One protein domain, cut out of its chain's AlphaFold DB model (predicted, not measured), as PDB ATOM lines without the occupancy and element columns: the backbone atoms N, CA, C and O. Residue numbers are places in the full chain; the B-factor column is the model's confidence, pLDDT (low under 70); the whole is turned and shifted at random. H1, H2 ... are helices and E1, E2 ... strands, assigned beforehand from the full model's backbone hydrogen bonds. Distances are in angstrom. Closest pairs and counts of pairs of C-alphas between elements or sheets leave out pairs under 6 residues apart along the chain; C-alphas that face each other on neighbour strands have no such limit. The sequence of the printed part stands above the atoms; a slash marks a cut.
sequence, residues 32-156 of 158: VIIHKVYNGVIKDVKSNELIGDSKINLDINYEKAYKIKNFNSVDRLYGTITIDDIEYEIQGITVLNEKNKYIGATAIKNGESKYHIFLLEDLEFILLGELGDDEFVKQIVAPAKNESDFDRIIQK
ATOM      1  N   VAL A  32     144.308 256.614 231.661       88.62
ATOM      2  CA  VAL A  32     144.910 255.873 232.769       88.62
ATOM      3  C   VAL A  32     146.237 256.538 233.090       88.62
ATOM      4  O   VAL A  32     147.113 256.592 232.231       88.62
ATOM      5  N   ILE A  33     146.379 257.038 234.313       91.62
ATOM      6  CA  ILE A  33     147.637 257.603 234.797       91.62
ATOM      7  C   ILE A  33     148.552 256.443 235.195       91.62
ATOM      8  O   ILE A  33     148.128 255.538 235.921       91.62
ATOM      9  N   ILE A  34     149.783 256.451 234.698       92.62
ATOM     10  CA  ILE A  34     150.783 255.412 234.924       92.62
ATOM     11  C   ILE A  34     152.051 256.073 235.445       92.62
ATOM     12  O   ILE A  34     152.601 256.962 234.802       92.62
ATOM     13  N   HIS A  35     152.513 255.566 236.584       96.25
ATOM     14  CA  HIS A  35     153.782 255.915 237.203       96.25
ATOM     15  C   HIS A  35     154.632 254.645 237.263       96.25
ATOM     16  O   HIS A  35     154.226 253.660 237.890       96.25
ATOM     17  N   LYS A  36     155.783 254.631 236.590       96.19
ATOM     18  CA  LYS A  36     156.727 253.505 236.622       96.19
ATOM     19  C   LYS A  36     158.153 253.999 236.798       96.19
ATOM     20  O   LYS A  36     158.538 255.018 236.245       96.19
ATOM     21  N   VAL A  37     158.936 253.240 237.554       97.38
ATOM     22  CA  VAL A  37     160.363 253.489 237.758       97.38
ATOM     23  C   VAL A  37     161.124 252.267 237.287       97.38
ATOM     24  O   VAL A  37     160.786 251.140 237.656       97.38
ATOM     25  N   TYR A  38     162.157 252.497 236.492       97.12
ATOM     26  CA  TYR A  38     163.040 251.473 235.971       97.12
ATOM     27  C   TYR A  38     164.480 251.803 236.334       97.12
ATOM     28  O   TYR A  38     164.882 252.964 236.356       97.12
ATOM     29  N   ASN A  39     165.257 250.752 236.568       97.62
ATOM     30  CA  ASN A  39     166.709 250.831 236.586       97.62
ATOM     31  C   ASN A  39     167.203 250.011 235.401       97.62
ATOM     32  O   ASN A  39     166.820 248.845 235.255       97.62
ATOM     33  N   GLY A  40     167.976 250.646 234.536       96.44
ATOM     34  CA  GLY A  40     168.507 250.048 233.328       96.44
ATOM     35  C   GLY A  40     170.010 250.188 233.242       96.44
ATOM     36  O   GLY A  40     170.632 250.855 234.065       96.44
ATOM     37  N   VAL A  41     170.563 249.587 232.198       97.62
ATOM     38  CA  VAL A  41     171.972 249.745 231.830       97.62
ATOM     39  C   VAL A  41     172.076 250.503 230.514       97.62
ATOM     40  O   VAL A  41     171.181 250.423 229.666       97.62
ATOM     41  N   ILE A  42     173.168 251.242 230.359       97.50
ATOM     42  CA  ILE A  42     173.493 252.049 229.187       97.50
ATOM     43  C   ILE A  42     174.583 251.330 228.396       97.50
ATOM     44  O   ILE A  42     175.641 251.014 228.939       97.50
ATOM     45  N   LYS A  43     174.343 251.126 227.102       97.06
ATOM     46  CA  LYS A  43     175.317 250.625 226.133       97.06
ATOM     47  C   LYS A  43     175.668 251.730 225.146       97.06
ATOM     48  O   LYS A  43     174.778 252.367 224.578       97.06
ATOM     49  N   ASP A  44     176.956 251.963 224.950       96.31
ATOM     50  CA  ASP A  44     177.434 252.850 223.892       96.31
ATOM     51  C   ASP A  44     177.369 252.117 222.549       96.31
ATOM     52  O   ASP A  44     177.853 250.992 222.423       96.31
ATOM     53  N   VAL A  45     176.761 252.739 221.537       93.88
ATOM     54  CA  VAL A  45     176.525 252.066 220.246       93.88
ATOM     55  C   VAL A  45     177.834 251.833 219.488       93.88
ATOM     56  O   VAL A  45     177.972 250.837 218.782       93.88
ATOM     57  N   LYS A  46     178.818 252.722 219.651       93.06
ATOM     58  CA  LYS A  46     180.075 252.681 218.897       93.06
ATOM     59  C   LYS A  46     181.055 251.641 219.433       93.06
ATOM     60  O   LYS A  46     181.660 250.911 218.653       93.06
ATOM     61  N   SER A  47     181.252 251.609 220.747       94.69
ATOM     62  CA  SER A  47     182.129 250.647 221.425       94.69
ATOM     63  C   SER A  47     181.442 249.310 221.685       94.69
ATOM     64  O   SER A  47     182.129 248.303 221.829       94.69
ATOM     65  N   ASN A  48     180.104 249.283 221.695       92.88
ATOM     66  CA  ASN A  48     179.304 248.122 222.076       92.88
ATOM     67  C   ASN A  48     179.627 247.632 223.504       92.88
ATOM     68  O   ASN A  48     179.472 246.452 223.811       92.88
ATOM     69  N   GLU A  49     180.047 248.539 224.385       95.62
ATOM     70  CA  GLU A  49     180.327 248.259 225.793       95.62
ATOM     71  C   GLU A  49     179.240 248.857 226.692       95.62
ATOM     72  O   GLU A  49     178.631 249.885 226.375       95.62
ATOM     73  N   LEU A  50     178.992 248.209 227.836       96.44
ATOM     74  CA  LEU A  50     178.191 248.809 228.896       96.44
ATOM     75  C   LEU A  50     178.998 249.907 229.584       96.44
ATOM     76  O   LEU A  50     180.075 249.654 230.117       96.44
ATOM     77  N   ILE A  51     178.446 251.117 229.598       96.00
ATOM     78  CA  ILE A  51     179.138 252.313 230.094       96.00
ATOM     79  C   ILE A  51     178.564 252.847 231.409       96.00
ATOM     80  O   ILE A  51     179.126 253.772 231.991       96.00
ATOM     81  N   GLY A  52     177.452 252.286 231.886       95.44
ATOM     82  CA  GLY A  52     176.867 252.675 233.163       95.44
ATOM     83  C   GLY A  52     175.438 252.192 233.355       95.44
ATOM     84  O   GLY A  52     174.900 251.439 232.545       95.44
ATOM     85  N   ASP A  53     174.838 252.678 234.433       97.00
ATOM     86  CA  ASP A  53     173.442 252.458 234.785       97.00
ATOM     87  C   ASP A  53     172.642 253.744 234.558       97.00
ATOM     88  O   ASP A  53     173.200 254.841 234.580       97.00
ATOM     89  N   SER A  54     171.332 253.608 234.365       97.06
ATOM     90  CA  SER A  54     170.413 254.739 234.245       97.06
ATOM     91  C   SER A  54     169.142 254.496 235.042       97.06
ATOM     92  O   SER A  54     168.592 253.385 235.056       97.06
ATOM     93  N   LYS A  55     168.647 255.548 235.690       98.06
ATOM     94  CA  LYS A  55     167.347 255.550 236.353       98.06
ATOM     95  C   LYS A  55     166.331 256.276 235.486       98.06
ATOM     96  O   LYS A  55     166.510 257.441 235.136       98.06
ATOM     97  N   ILE A  56     165.221 255.598 235.212       98.31
ATOM     98  CA  ILE A  56     164.150 256.108 234.363       98.31
ATOM     99  C   ILE A  56     162.858 256.176 235.174       98.31
ATOM    100  O   ILE A  56     162.385 255.151 235.662       98.31
ATOM    101  N   ASN A  57     162.254 257.356 235.281       98.06
ATOM    102  CA  ASN A  57     160.909 257.532 235.835       98.06
ATOM    103  C   ASN A  57     159.958 257.912 234.698       98.06
ATOM    104  O   ASN A  57     160.241 258.829 233.934       98.06
ATOM    105  N   LEU A  58     158.846 257.203 234.574       97.12
ATOM    106  CA  LEU A  58     157.837 257.405 233.546       97.12
ATOM    107  C   LEU A  58     156.528 257.818 234.215       97.12
ATOM    108  O   LEU A  58     155.931 257.010 234.928       97.12
ATOM    109  N   ASP A  59     156.078 259.038 233.937       97.06
ATOM    110  CA  ASP A  59     154.853 259.629 234.470       97.06
ATOM    111  C   ASP A  59     153.944 260.026 233.299       97.06
ATOM    112  O   ASP A  59     154.046 261.112 232.727       97.06
ATOM    113  N   ILE A  60     153.066 259.108 232.886       95.06
ATOM    114  CA  ILE A  60     152.300 259.241 231.640       95.06
ATOM    115  C   ILE A  60     150.799 259.056 231.824       95.06
ATOM    116  O   ILE A  60     150.319 258.319 232.682       95.06
ATOM    117  N   ASN A  61     150.051 259.680 230.926       93.81
ATOM    118  CA  ASN A  61     148.647 259.420 230.672       93.81
ATOM    119  C   ASN A  61     148.533 258.500 229.458       93.81
ATOM    120  O   ASN A  61     149.009 258.836 228.375       93.81
ATOM    121  N   TYR A  62     147.878 257.355 229.627       89.25
ATOM    122  CA  TYR A  62     147.595 256.412 228.551       89.25
ATOM    123  C   TYR A  62     146.113 256.454 228.181       89.25
ATOM    124  O   TYR A  62     145.234 256.046 228.950       89.25
ATOM    125  N   GLU A  63     145.830 256.942 226.979       87.12
ATOM    126  CA  GLU A  63     144.490 257.033 226.420       87.12
ATOM    127  C   GLU A  63     144.218 255.829 225.525       87.12
ATOM    128  O   GLU A  63     144.675 255.747 224.381       87.12
ATOM    129  N   LYS A  64     143.433 254.885 226.057       75.56
ATOM    130  CA  LYS A  64     142.931 253.752 225.279       75.56
ATOM    131  C   LYS A  64     141.863 254.234 224.313       75.56
ATOM    132  O   LYS A  64     140.784 254.662 224.733       75.56
ATOM    133  N   ALA A  65     142.147 254.118 223.027       68.88
ATOM    134  CA  ALA A  65     141.229 254.551 222.001       68.88
ATOM    135  C   ALA A  65     140.078 253.534 221.837       68.88
ATOM    136  O   ALA A  65     140.153 252.374 222.262       68.88
ATOM    137  N   TYR A  66     138.945 253.973 221.282       63.91
ATOM    138  CA  TYR A  66     137.773 253.109 221.159       63.91
ATOM    139  C   TYR A  66     138.017 251.988 220.140       63.91
ATOM    140  O   TYR A  66     138.535 252.225 219.044       63.91
ATOM    141  N   LYS A  67     137.604 250.768 220.502       56.38
ATOM    142  CA  LYS A  67     137.579 249.610 219.608       56.38
ATOM    143  C   LYS A  67     136.140 249.353 219.175       56.38
ATOM    144  O   LYS A  67     135.314 248.947 219.990       56.38
ATOM    145  N   ILE A  68     135.852 249.558 217.893       60.59
ATOM    146  CA  ILE A  68     134.674 248.956 217.247       60.59
ATOM    147  C   ILE A  68     135.131 247.608 216.708       60.59
ATOM    148  O   ILE A  68     136.296 247.459 216.359       60.59
ATOM    149  N   LYS A  69     134.219 246.635 216.609       55.31
ATOM    150  CA  LYS A  69     134.471 245.257 216.149       55.31
ATOM    151  C   LYS A  69     135.435 245.140 214.944       55.31
ATOM    152  O   LYS A  69     136.156 244.155 214.881       55.31
ATOM    153  N   ASN A  70     135.492 246.156 214.069       56.97
ATOM    154  CA  ASN A  70     136.391 246.240 212.907       56.97
ATOM    155  C   ASN A  70     137.220 247.549 212.816       56.97
ATOM    156  O   ASN A  70     137.801 247.821 211.771       56.97
ATOM    157  N   PHE A  71     137.252 248.393 213.855       51.50
ATOM    158  CA  PHE A  71     138.032 249.640 213.867       51.50
ATOM    159  C   PHE A  71     138.925 249.681 215.105       51.50
ATOM    160  O   PHE A  71     138.445 249.872 216.227       51.50
ATOM    161  N   ASN A  72     140.226 249.493 214.885       60.38
ATOM    162  CA  ASN A  72     141.249 249.672 215.903       60.38
ATOM    163  C   ASN A  72     141.742 251.115 215.831       60.38
ATOM    164  O   ASN A  72     142.527 251.470 214.957       60.38
ATOM    165  N   SER A  73     141.264 251.947 216.749       65.12
ATOM    166  CA  SER A  73     141.866 253.259 216.970       65.12
ATOM    167  C   SER A  73     143.230 253.084 217.653       65.12
ATOM    168  O   SER A  73     143.414 252.155 218.442       65.12
ATOM    169  N   VAL A  74     144.183 253.969 217.360       74.31
ATOM    170  CA  VAL A  74     145.536 253.919 217.933       74.31
ATOM    171  C   VAL A  74     145.527 254.518 219.340       74.31
ATOM    172  O   VAL A  74     145.166 255.686 219.501       74.31
ATOM    173  N   ASP A  75     145.914 253.729 220.348       84.25
ATOM    174  CA  ASP A  75     146.073 254.229 221.719       84.25
ATOM    175  C   ASP A  75     147.216 255.255 221.758       84.25
ATOM    176  O   ASP A  75     148.246 255.066 221.102       84.25
ATOM    177  N   ARG A  76     147.039 256.326 222.532       88.38
ATOM    178  CA  ARG A  76     148.010 257.420 222.659       88.38
ATOM    179  C   ARG A  76     148.580 257.459 224.066       88.38
ATOM    180  O   ARG A  76     147.885 257.129 225.025       88.38
ATOM    181  N   LEU A  77     149.817 257.916 224.188       92.50
ATOM    182  CA  LEU A  77     150.377 258.329 225.467       92.50
ATOM    183  C   LEU A  77     150.967 259.730 225.389       92.50
ATOM    184  O   LEU A  77     151.460 260.153 224.342       92.50
ATOM    185  N   TYR A  78     150.941 260.412 226.523       94.69
ATOM    186  CA  TYR A  78     151.622 261.682 226.723       94.69
ATOM    187  C   TYR A  78     151.950 261.876 228.201       94.69
ATOM    188  O   TYR A  78     151.263 261.333 229.066       94.69
ATOM    189  N   GLY A  79     152.971 262.665 228.504       96.62
ATOM    190  CA  GLY A  79     153.359 262.978 229.877       96.62
ATOM    191  C   GLY A  79     154.823 263.361 229.945       96.62
ATOM    192  O   GLY A  79     155.326 264.018 229.033       96.62
ATOM    193  N   THR A  80     155.508 262.890 230.980       97.94
ATOM    194  CA  THR A  80     156.939 263.110 231.169       97.94
ATOM    195  C   THR A  80     157.697 261.800 231.342       97.94
ATOM    196  O   THR A  80     157.178 260.780 231.805       97.94
ATOM    197  N   ILE A  81     158.962 261.831 230.940       98.00
ATOM    198  CA  ILE A  81     159.956 260.819 231.270       98.00
ATOM    199  C   ILE A  81     161.163 261.534 231.870       98.00
ATOM    200  O   ILE A  81     161.642 262.518 231.314       98.00
ATOM    201  N   THR A  82     161.639 261.062 233.015       98.12
ATOM    202  CA  THR A  82     162.868 261.546 233.648       98.12
ATOM    203  C   THR A  82     163.948 260.490 233.492       98.12
ATOM    204  O   THR A  82     163.742 259.362 233.930       98.12
ATOM    205  N   ILE A  83     165.078 260.846 232.889       97.62
ATOM    206  CA  ILE A  83     166.245 259.974 232.710       97.62
ATOM    207  C   ILE A  83     167.401 260.637 233.450       97.62
ATOM    208  O   ILE A  83     167.755 261.766 233.116       97.62
ATOM    209  N   ASP A  84     167.936 259.974 234.475       95.75
ATOM    210  CA  ASP A  84     169.057 260.473 235.290       95.75
ATOM    211  C   ASP A  84     168.863 261.934 235.746       95.75
ATOM    212  O   ASP A  84     169.705 262.806 235.540       95.75
ATOM    213  N   ASP A  85     167.693 262.192 236.341       96.31
ATOM    214  CA  ASP A  85     167.232 263.492 236.859       96.31
ATOM    215  C   ASP A  85     166.972 264.580 235.800       96.31
ATOM    216  O   ASP A  85     166.693 265.734 236.130       96.31
ATOM    217  N   ILE A  86     166.987 264.216 234.516       97.50
ATOM    218  CA  ILE A  86     166.623 265.108 233.420       97.50
ATOM    219  C   ILE A  86     165.214 264.786 232.929       97.50
ATOM    220  O   ILE A  86     164.962 263.695 232.429       97.50
ATOM    221  N   GLU A  87     164.304 265.754 233.030       98.06
ATOM    222  CA  GLU A  87     162.925 265.629 232.542       98.06
ATOM    223  C   GLU A  87     162.808 265.944 231.039       98.06
ATOM    224  O   GLU A  87     163.423 266.888 230.524       98.06
ATOM    225  N   TYR A  88     161.984 265.151 230.352       98.12
ATOM    226  CA  TYR A  88     161.610 265.281 228.947       98.12
ATOM    227  C   TYR A  88     160.093 265.131 228.801       98.12
ATOM    228  O   TYR A  88     159.470 264.315 229.486       98.12
ATOM    229  N   GLU A  89     159.505 265.851 227.850       97.94
ATOM    230  CA  GLU A  89     158.133 265.590 227.420       97.94
ATOM    231  C   GLU A  89     158.108 264.312 226.584       97.94
ATOM    232  O   GLU A  89     158.946 264.134 225.702       97.94
ATOM    233  N   ILE A  90     157.146 263.421 226.822       96.38
ATOM    234  CA  ILE A  90     156.989 262.198 226.031       96.38
ATOM    235  C   ILE A  90     155.662 262.209 225.283       96.38
ATOM    236  O   ILE A  90     154.622 262.574 225.832       96.38
ATOM    237  N   GLN A  91     155.694 261.769 224.028       95.56
ATOM    238  CA  GLN A  91     154.508 261.496 223.222       95.56
ATOM    239  C   GLN A  91     154.695 260.185 222.473       95.56
ATOM    240  O   GLN A  91     155.782 259.899 221.973       95.56
ATOM    241  N   GLY A  92     153.640 259.384 222.376       94.00
ATOM    242  CA  GLY A  92     153.740 258.086 221.726       94.00
ATOM    243  C   GLY A  92     152.409 257.471 221.353       94.00
ATOM    244  O   GLY A  92     151.333 257.933 221.743       94.00
ATOM    245  N   ILE A  93     152.507 256.405 220.569       91.75
ATOM    246  CA  ILE A  93     151.371 255.701 219.995       91.75
ATOM    247  C   ILE A  93     151.585 254.193 220.037       91.75
ATOM    248  O   ILE A  93     152.702 253.689 219.926       91.75
ATOM    249  N   THR A  94     150.492 253.450 220.175       88.62
ATOM    250  CA  THR A  94     150.537 251.996 220.012       88.62
ATOM    251  C   THR A  94     150.844 251.626 218.567       88.62
ATOM    252  O   THR A  94     150.156 252.059 217.645       88.62
ATOM    253  N   VAL A  95     151.826 250.751 218.392       85.06
ATOM    254  CA  VAL A  95     152.198 250.148 217.118       85.06
ATOM    255  C   VAL A  95     151.877 248.654 217.177       85.06
ATOM    256  O   VAL A  95     152.231 247.948 218.124       85.06
ATOM    257  N   LEU A  96     151.151 248.178 216.167       79.31
ATOM    258  CA  LEU A  96     150.791 246.773 216.006       79.31
ATOM    259  C   LEU A  96     151.620 246.204 214.855       79.31
ATOM    260  O   LEU A  96     151.433 246.620 213.715       79.31
ATOM    261  N   ASN A  97     152.520 245.269 215.157       71.00
ATOM    262  CA  ASN A  97     153.194 244.440 214.160       71.00
ATOM    263  C   ASN A  97     152.586 243.021 214.192       71.00
ATOM    264  O   ASN A  97     151.945 242.641 215.171       71.00
ATOM    265  N   GLU A  98     152.794 242.224 213.144       66.19
ATOM    266  CA  GLU A  98     152.271 240.856 212.999       66.19
ATOM    267  C   GLU A  98     152.625 239.944 214.182       66.19
ATOM    268  O   GLU A  98     151.861 239.041 214.520       66.19
ATOM    269  N   LYS A  99     153.777 240.186 214.820       65.81
ATOM    270  CA  LYS A  99     154.298 239.368 215.922       65.81
ATOM    271  C   LYS A  99     154.068 239.970 217.305       65.81
ATOM    272  O   LYS A  99     153.859 239.212 218.241       65.81
ATOM    273  N   ASN A 100     154.090 241.301 217.436       69.69
ATOM    274  CA  ASN A 100     154.124 241.990 218.728       69.69
ATOM    275  C   ASN A 100     153.315 243.297 218.719       69.69
ATOM    276  O   ASN A 100     153.276 244.029 217.727       69.69
ATOM    277  N   LYS A 101     152.724 243.623 219.874       82.31
ATOM    278  CA  LYS A 101     152.192 244.954 220.192       82.31
ATOM    279  C   LYS A 101     153.229 245.687 221.035       82.31
ATOM    280  O   LYS A 101     153.621 245.183 222.084       82.31
ATOM    281  N   TYR A 102     153.610 246.883 220.616       88.69
ATOM    282  CA  TYR A 102     154.443 247.771 221.420       88.69
ATOM    283  C   TYR A 102     153.929 249.199 221.335       88.69
ATOM    284  O   TYR A 102     152.977 249.501 220.613       88.69
ATOM    285  N   ILE A 103     154.544 250.087 222.096       90.75
ATOM    286  CA  ILE A 103     154.317 251.512 221.960       90.75
ATOM    287  C   ILE A 103     155.628 252.167 221.536       90.75
ATOM    288  O   ILE A 103     156.630 252.052 222.240       90.75
ATOM    289  N   GLY A 104     155.592 252.846 220.392       93.69
ATOM    290  CA  GLY A 104     156.657 253.739 219.951       93.69
ATOM    291  C   GLY A 104     156.405 255.143 220.488       93.69
ATOM    292  O   GLY A 104     155.290 255.664 220.372       93.69
ATOM    293  N   ALA A 105     157.417 255.750 221.093       95.31
ATOM    294  CA  ALA A 105     157.335 257.086 221.659       95.31
ATOM    295  C   ALA A 105     158.622 257.882 221.419       95.31
ATOM    296  O   ALA A 105     159.673 257.323 221.116       95.31
ATOM    297  N   THR A 106     158.529 259.195 221.583       96.62
ATOM    298  CA  THR A 106     159.658 260.120 221.484       96.62
ATOM    299  C   THR A 106     159.726 260.945 222.757       96.62
ATOM    300  O   THR A 106     158.701 261.478 223.188       96.62
ATOM    301  N   ALA A 107     160.921 261.071 223.336       97.19
ATOM    302  CA  ALA A 107     161.198 262.060 224.372       97.19
ATOM    303  C   ALA A 107     161.763 263.333 223.741       97.19
ATOM    304  O   ALA A 107     162.729 263.283 222.974       97.19
ATOM    305  N   ILE A 108     161.164 264.465 224.083       97.25
ATOM    306  CA  ILE A 108     161.419 265.777 223.502       97.25
ATOM    307  C   ILE A 108     161.869 266.719 224.616       97.25
ATOM    308  O   ILE A 108     161.299 266.742 225.708       97.25
ATOM    309  N   LYS A 109     162.887 267.529 224.333       96.44
ATOM    310  CA  LYS A 109     163.316 268.617 225.213       96.44
ATOM    311  C   LYS A 109     163.648 269.838 224.378       96.44
ATOM    312  O   LYS A 109     164.400 269.737 223.415       96.44
ATOM    313  N   ASN A 110     163.086 270.987 224.750       94.69
ATOM    314  CA  ASN A 110     163.239 272.250 224.017       94.69
ATOM    315  C   ASN A 110     162.858 272.143 222.525       94.69
ATOM    316  O   ASN A 110     163.478 272.775 221.678       94.69
ATOM    317  N   GLY A 111     161.848 271.325 222.202       91.88
ATOM    318  CA  GLY A 111     161.384 271.109 220.826       91.88
ATOM    319  C   GLY A 111     162.225 270.133 219.996       91.88
ATOM    320  O   GLY A 111     161.871 269.867 218.852       91.88
ATOM    321  N   GLU A 112     163.293 269.565 220.558       93.75
ATOM    322  CA  GLU A 112     164.151 268.594 219.878       93.75
ATOM    323  C   GLU A 112     163.924 267.179 220.413       93.75
ATOM    324  O   GLU A 112     163.891 266.958 221.627       93.75
ATOM    325  N   SER A 113     163.817 266.209 219.503       94.31
ATOM    326  CA  SER A 113     163.808 264.784 219.841       94.31
ATOM    327  C   SER A 113     165.162 264.384 220.419       94.31
ATOM    328  O   SER A 113     166.187 264.542 219.762       94.31
ATOM    329  N   LYS A 114     165.172 263.857 221.644       96.56
ATOM    330  CA  LYS A 114     166.393 263.395 222.324       96.56
ATOM    331  C   LYS A 114     166.469 261.880 222.426       96.56
ATOM    332  O   LYS A 114     167.558 261.328 222.329       96.56
ATOM    333  N   TYR A 115     165.319 261.219 222.569       97.25
ATOM    334  CA  TYR A 115     165.256 259.763 222.611       97.25
ATOM    335  C   TYR A 115     164.127 259.222 221.749       97.25
ATOM    336  O   TYR A 115     163.016 259.758 221.758       97.25
ATOM    337  N   HIS A 116     164.403 258.108 221.077       95.75
ATOM    338  CA  HIS A 116     163.376 257.204 220.579       95.75
ATOM    339  C   HIS A 116     163.115 256.117 221.622       95.75
ATOM    340  O   HIS A 116     164.053 255.598 222.221       95.75
ATOM    341  N   ILE A 117     161.852 255.780 221.853       95.81
ATOM    342  CA  ILE A 117     161.425 254.958 222.984       95.81
ATOM    343  C   ILE A 117     160.555 253.811 222.490       95.81
ATOM    344  O   ILE A 117     159.552 254.025 221.810       95.81
ATOM    345  N   PHE A 118     160.892 252.600 222.919       94.81
ATOM    346  CA  PHE A 118     160.064 251.414 222.765       94.81
ATOM    347  C   PHE A 118     159.589 250.961 224.140       94.81
ATOM    348  O   PHE A 118     160.396 250.575 224.984       94.81
ATOM    349  N   LEU A 119     158.276 250.988 224.364       93.56
ATOM    350  CA  LEU A 119     157.659 250.395 225.549       93.56
ATOM    351  C   LEU A 119     157.048 249.055 225.140       93.56
ATOM    352  O   LEU A 119     156.125 249.007 224.318       93.56
ATOM    353  N   LEU A 120     157.580 247.969 225.693       92.12
ATOM    354  CA  LEU A 120     157.211 246.598 225.345       92.12
ATOM    355  C   LEU A 120     156.411 245.947 226.475       92.12
ATOM    356  O   LEU A 120     156.483 246.384 227.624       92.12
ATOM    357  N   GLU A 121     155.668 244.892 226.131       88.44
ATOM    358  CA  GLU A 121     155.000 243.987 227.083       88.44
ATOM    359  C   GLU A 121     154.230 244.753 228.174       88.44
ATOM    360  O   GLU A 121     154.510 244.658 229.361       88.44
ATOM    361  N   ASP A 122     153.288 245.605 227.750       85.38
ATOM    362  CA  ASP A 122     152.471 246.436 228.647       85.38
ATOM    363  C   ASP A 122     153.305 247.293 229.628       85.38
ATOM    364  O   ASP A 122     152.994 247.449 230.818       85.38
ATOM    365  N   LEU A 123     154.358 247.919 229.089       90.50
ATOM    366  CA  LEU A 123     155.301 248.776 229.810       90.50
ATOM    367  C   LEU A 123     156.182 247.996 230.800       90.50
ATOM    368  O   LEU A 123     156.677 248.579 231.767       90.50
ATOM    369  N   GLU A 124     156.323 246.679 230.667       93.25
ATOM    370  CA  GLU A 124     157.262 245.902 231.485       93.25
ATOM    371  C   GLU A 124     158.711 246.250 231.139       93.25
ATOM    372  O   GLU A 124     159.518 246.445 232.047       93.25
ATOM    373  N   PHE A 125     159.001 246.435 229.849       95.00
ATOM    374  CA  PHE A 125     160.323 246.817 229.360       95.00
ATOM    375  C   PHE A 125     160.279 248.168 228.655       95.00
ATOM    376  O   PHE A 125     159.319 248.492 227.950       95.00
ATOM    377  N   ILE A 126     161.349 248.936 228.826       96.06
ATOM    378  CA  ILE A 126     161.602 250.188 228.128       96.06
ATOM    379  C   ILE A 126     162.980 250.130 227.478       96.06
ATOM    380  O   ILE A 126     163.966 249.748 228.110       96.06
ATOM    381  N   LEU A 127     163.032 250.497 226.202       96.25
ATOM    382  CA  LEU A 127     164.269 250.668 225.457       96.25
ATOM    383  C   LEU A 127     164.317 252.095 224.933       96.25
ATOM    384  O   LEU A 127     163.362 252.559 224.312       96.25
ATOM    385  N   LEU A 128     165.417 252.785 225.200       96.75
ATOM    386  CA  LEU A 128     165.658 254.163 224.802       96.75
ATOM    387  C   LEU A 128     166.865 254.190 223.873       96.75
ATOM    388  O   LEU A 128     167.929 253.707 224.245       96.75
ATOM    389  N   GLY A 129     166.722 254.770 222.690       96.69
ATOM    390  CA  GLY A 129     167.846 255.139 221.837       96.69
ATOM    391  C   GLY A 129     168.086 256.640 221.938       96.69
ATOM    392  O   GLY A 129     167.216 257.410 221.534       96.69
ATOM    393  N   GLU A 130     169.228 257.055 222.485       96.62
ATOM    394  CA  GLU A 130     169.664 258.458 222.503       96.62
ATOM    395  C   GLU A 130     170.075 258.877 221.093       96.62
ATOM    396  O   GLU A 130     170.874 258.188 220.456       96.62
ATOM    397  N   LEU A 131     169.534 259.996 220.617       94.25
ATOM    398  CA  LEU A 131     169.790 260.518 219.277       94.25
ATOM    399  C   LEU A 131     170.985 261.480 219.283       94.25
ATOM    400  O   LEU A 131     171.008 262.440 220.055       94.25
ATOM    401  N   GLY A 132     171.936 261.256 218.378       90.50
ATOM    402  CA  GLY A 132     173.009 262.189 218.039       90.50
ATOM    403  C   GLY A 132     173.265 262.164 216.534       90.50
ATOM    404  O   GLY A 132     173.404 261.087 215.970       90.50
ATOM    405  N   ASP A 133     173.292 263.336 215.893       85.56
ATOM    406  CA  ASP A 133     173.519 263.505 214.445       85.56
ATOM    407  C   ASP A 133     172.736 262.503 213.561       85.56
ATOM    408  O   ASP A 133     173.300 261.852 212.688       85.56
ATOM    409  N   ASP A 134     171.424 262.373 213.808       83.44
ATOM    410  CA  ASP A 134     170.488 261.453 213.129       83.44
ATOM    411  C   ASP A 134     170.733 259.940 213.333       83.44
ATOM    412  O   ASP A 134     170.034 259.112 212.744       83.44
ATOM    413  N   GLU A 135     171.643 259.554 214.228       90.56
ATOM    414  CA  GLU A 135     171.925 258.162 214.589       90.56
ATOM    415  C   GLU A 135     171.724 257.898 216.090       90.56
ATOM    416  O   GLU A 135     171.635 258.811 216.915       90.56
ATOM    417  N   PHE A 136     171.638 256.618 216.470       92.81
ATOM    418  CA  PHE A 136     171.656 256.248 217.884       92.81
ATOM    419  C   PHE A 136     173.087 256.251 218.409       92.81
ATOM    420  O   PHE A 136     173.921 255.480 217.941       92.81
ATOM    421  N   VAL A 137     173.351 257.069 219.427       95.94
ATOM    422  CA  VAL A 137     174.667 257.135 220.081       95.94
ATOM    423  C   VAL A 137     174.734 256.256 221.325       95.94
ATOM    424  O   VAL A 137     175.762 255.641 221.603       95.94
ATOM    425  N   LYS A 138     173.620 256.133 222.053       96.31
ATOM    426  CA  LYS A 138     173.503 255.271 223.234       96.31
ATOM    427  C   LYS A 138     172.188 254.523 223.226       96.31
ATOM    428  O   LYS A 138     171.181 255.014 222.718       96.31
ATOM    429  N   GLN A 139     172.196 253.356 223.848       97.00
ATOM    430  CA  GLN A 139     171.007 252.561 224.097       97.00
ATOM    431  C   GLN A 139     170.862 252.329 225.591       97.00
ATOM    432  O   GLN A 139     171.800 251.892 226.250       97.00
ATOM    433  N   ILE A 140     169.681 252.602 226.127       97.31
ATOM    434  CA  ILE A 140     169.337 252.320 227.515       97.31
ATOM    435  C   ILE A 140     168.250 251.263 227.501       97.31
ATOM    436  O   ILE A 140     167.248 251.410 226.805       97.31
ATOM    437  N   VAL A 141     168.433 250.200 228.273       97.12
ATOM    438  CA  VAL A 141     167.454 249.118 228.370       97.12
ATOM    439  C   VAL A 141     167.116 248.890 229.823       97.12
ATOM    440  O   VAL A 141     168.009 248.753 230.659       97.12
ATOM    441  N   ALA A 142     165.822 248.830 230.124       97.00
ATOM    442  CA  ALA A 142     165.350 248.600 231.474       97.00
ATOM    443  C   ALA A 142     164.073 247.733 231.508       97.00
ATOM    444  O   ALA A 142     163.262 247.800 230.585       97.00
ATOM    445  N   PRO A 143     163.857 246.951 232.581       96.81
ATOM    446  CA  PRO A 143     164.787 246.721 233.688       96.81
ATOM    447  C   PRO A 143     165.953 245.802 233.286       96.81
ATOM    448  O   PRO A 143     165.728 244.704 232.790       96.81
ATOM    449  N   ALA A 144     167.195 246.214 233.541       96.81
ATOM    450  CA  ALA A 144     168.391 245.413 233.262       96.81
ATOM    451  C   ALA A 144     169.478 245.700 234.303       96.81
ATOM    452  O   ALA A 144     169.532 246.804 234.839       96.81
ATOM    453  N   LYS A 145     170.326 244.706 234.606       94.62
ATOM    454  CA  LYS A 145     171.430 244.849 235.579       94.62
ATOM    455  C   LYS A 145     172.815 244.565 235.001       94.62
ATOM    456  O   LYS A 145     173.812 244.778 235.678       94.62
ATOM    457  N   ASN A 146     172.880 243.960 233.823       95.25
ATOM    458  CA  ASN A 146     174.112 243.511 233.185       95.25
ATOM    459  C   ASN A 146     173.864 243.274 231.689       95.25
ATOM    460  O   ASN A 146     172.738 243.398 231.205       95.25
ATOM    461  N   GLU A 147     174.919 242.894 230.972       94.19
ATOM    462  CA  GLU A 147     174.879 242.707 229.520       94.19
ATOM    463  C   GLU A 147     173.958 241.560 229.096       94.19
ATOM    464  O   GLU A 147     173.226 241.684 228.120       94.19
ATOM    465  N   SER A 148     173.887 240.480 229.877       95.31
ATOM    466  CA  SER A 148     172.987 239.370 229.562       95.31
ATOM    467  C   SER A 148     171.510 239.774 229.651       95.31
ATOM    468  O   SER A 148     170.716 239.374 228.798       95.31
ATOM    469  N   ASP A 149     171.133 240.577 230.654       95.50
ATOM    470  CA  ASP A 149     169.781 241.139 230.740       95.50
ATOM    471  C   ASP A 149     169.498 242.077 229.561       95.50
ATOM    472  O   ASP A 149     168.420 242.000 228.968       95.50
ATOM    473  N   PHE A 150     170.469 242.927 229.215       95.81
ATOM    474  CA  PHE A 150     170.381 243.863 228.098       95.81
ATOM    475  C   PHE A 150     170.116 243.131 226.777       95.81
ATOM    476  O   PHE A 150     169.108 243.397 226.119       95.81
ATOM    477  N   ASP A 151     170.957 242.155 226.429       94.25
ATOM    478  CA  ASP A 151     170.858 241.407 225.174       94.25
ATOM    479  C   ASP A 151     169.536 240.639 225.079       94.25
ATOM    480  O   ASP A 151     168.883 240.629 224.032       94.25
ATOM    481  N   ARG A 152     169.085 240.041 226.191       94.19
ATOM    482  CA  ARG A 152     167.792 239.344 226.253       94.19
ATOM    483  C   ARG A 152     166.624 240.281 225.950       94.19
ATOM    484  O   ARG A 152     165.664 239.868 225.306       94.19
ATOM    485  N   ILE A 153     166.662 241.511 226.457       92.69
ATOM    486  CA  ILE A 153     165.564 242.467 226.279       92.69
ATOM    487  C   ILE A 153     165.619 243.104 224.890       92.69
ATOM    488  O   ILE A 153     164.567 243.259 224.275       92.69
ATOM    489  N   ILE A 154     166.805 243.399 224.349       91.06
ATOM    490  CA  ILE A 154     166.938 243.883 222.965       91.06
ATOM    491  C   ILE A 154     166.345 242.897 221.961       91.06
ATOM    492  O   ILE A 154     165.693 243.318 221.011       91.06
ATOM    493  N   GLN A 155     166.485 241.591 222.192       90.44
ATOM    494  CA  GLN A 155     165.887 240.562 221.333       90.44
ATOM    495  C   GLN A 155     164.347 240.572 221.326       90.44
ATOM    496  O   GLN A 155     163.744 239.918 220.477       90.44
ATOM    497  N   LYS A 156     163.696 241.302 222.247       86.25
ATOM    498  CA  LYS A 156     162.238 241.516 222.245       86.25
ATOM    499  C   LYS A 156     161.804 242.641 221.302       86.25
ATOM    500  O   LYS A 156     160.598 242.793 221.086       86.25
TER     501      LYS A 156
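This is residues 32 to 156 of the 158 residues of an uncharacterized protein of Romboutsia weinsteinii (UniProt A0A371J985). Eight antiparallel strands curve round a closed barrel, and one short helix, H1, packs on its outside by E8, E1 and E7. A long loop, residues 64 to 75, reaches away from the barrel at one end of the longest axis. The printed part has 125 residues, with eight named strands followed by one named helix; the ring runs E1, E2, E3, E4, E5, E6, E7, E8 and back to E1. The class is mostly strand, and the whole is compact, with a radius of gyration of the C-alphas of 14.7 A and spans of 48 by 33 by 28 A.

E1, residues 32 to 44, begins at C-alpha 32 (144.910, 255.873, 232.769), runs 33.8 A and bends by 62 degrees at residue 39. E2, residues 50 to 63, is the longest strand at 34.8 A and bends by 63 degrees at residue 53. E3, residues 76 to 83, bends by 60 degrees at residue 79. E4, residues 86 to 96, runs 29.8 A and bends by 58 degrees at residue 89. E5, residues 101 to 109, runs 26.6 A, and E6, residues 112 to 120, runs 23.7 A. E7 holds residues 125 to 132. E8, residues 135 to 142, bends by 55 degrees at residue 138. H1, residues 147 to 154, runs 10.4 A and ends at C-alpha 154 (166.938, 243.883, 222.965).

E1 to E8 form a meander, each strand the antiparallel neighbour of the one before. In the hairpin of E1 and E2, N 36 and O 58 are within hydrogen-bond range at 2.9 A. In the hairpin of E4 and E5, N 93 and O 104 are 2.9 A apart, and in that of E7 and E8, N 128 and O 140 are 2.8 A apart. E8 and E1 close the ring, their directions at 118 degrees, with N 43 and O 139 at 2.8 A. H1 is on the barrel, outside it, at a height of 8.3 A over the sheet. It lies only just over E1 and E8, with 3 of its C-alphas falling on each, and runs slantwise to the strands, at 52 degrees to E1 on the local plane. The closest C-alphas of E8 and H1, those of Val 141 and Phe 150, are 6.0 A apart. In H1 every O i to N i+4 pair is within hydrogen-bond range.

The two C-alphas farthest apart, those of Ser 47 and Lys 69, are 48.3 A apart. The printed part has no cut. The link from E2 to E3, 12 residues, is long, and the other links are tight. Within it residues 67 to 68 pair antiparallel with residues 71 to 72. The mean pLDDT of the printed part is 90.5; residues 65 to 73 and 98 to 100 are under 70.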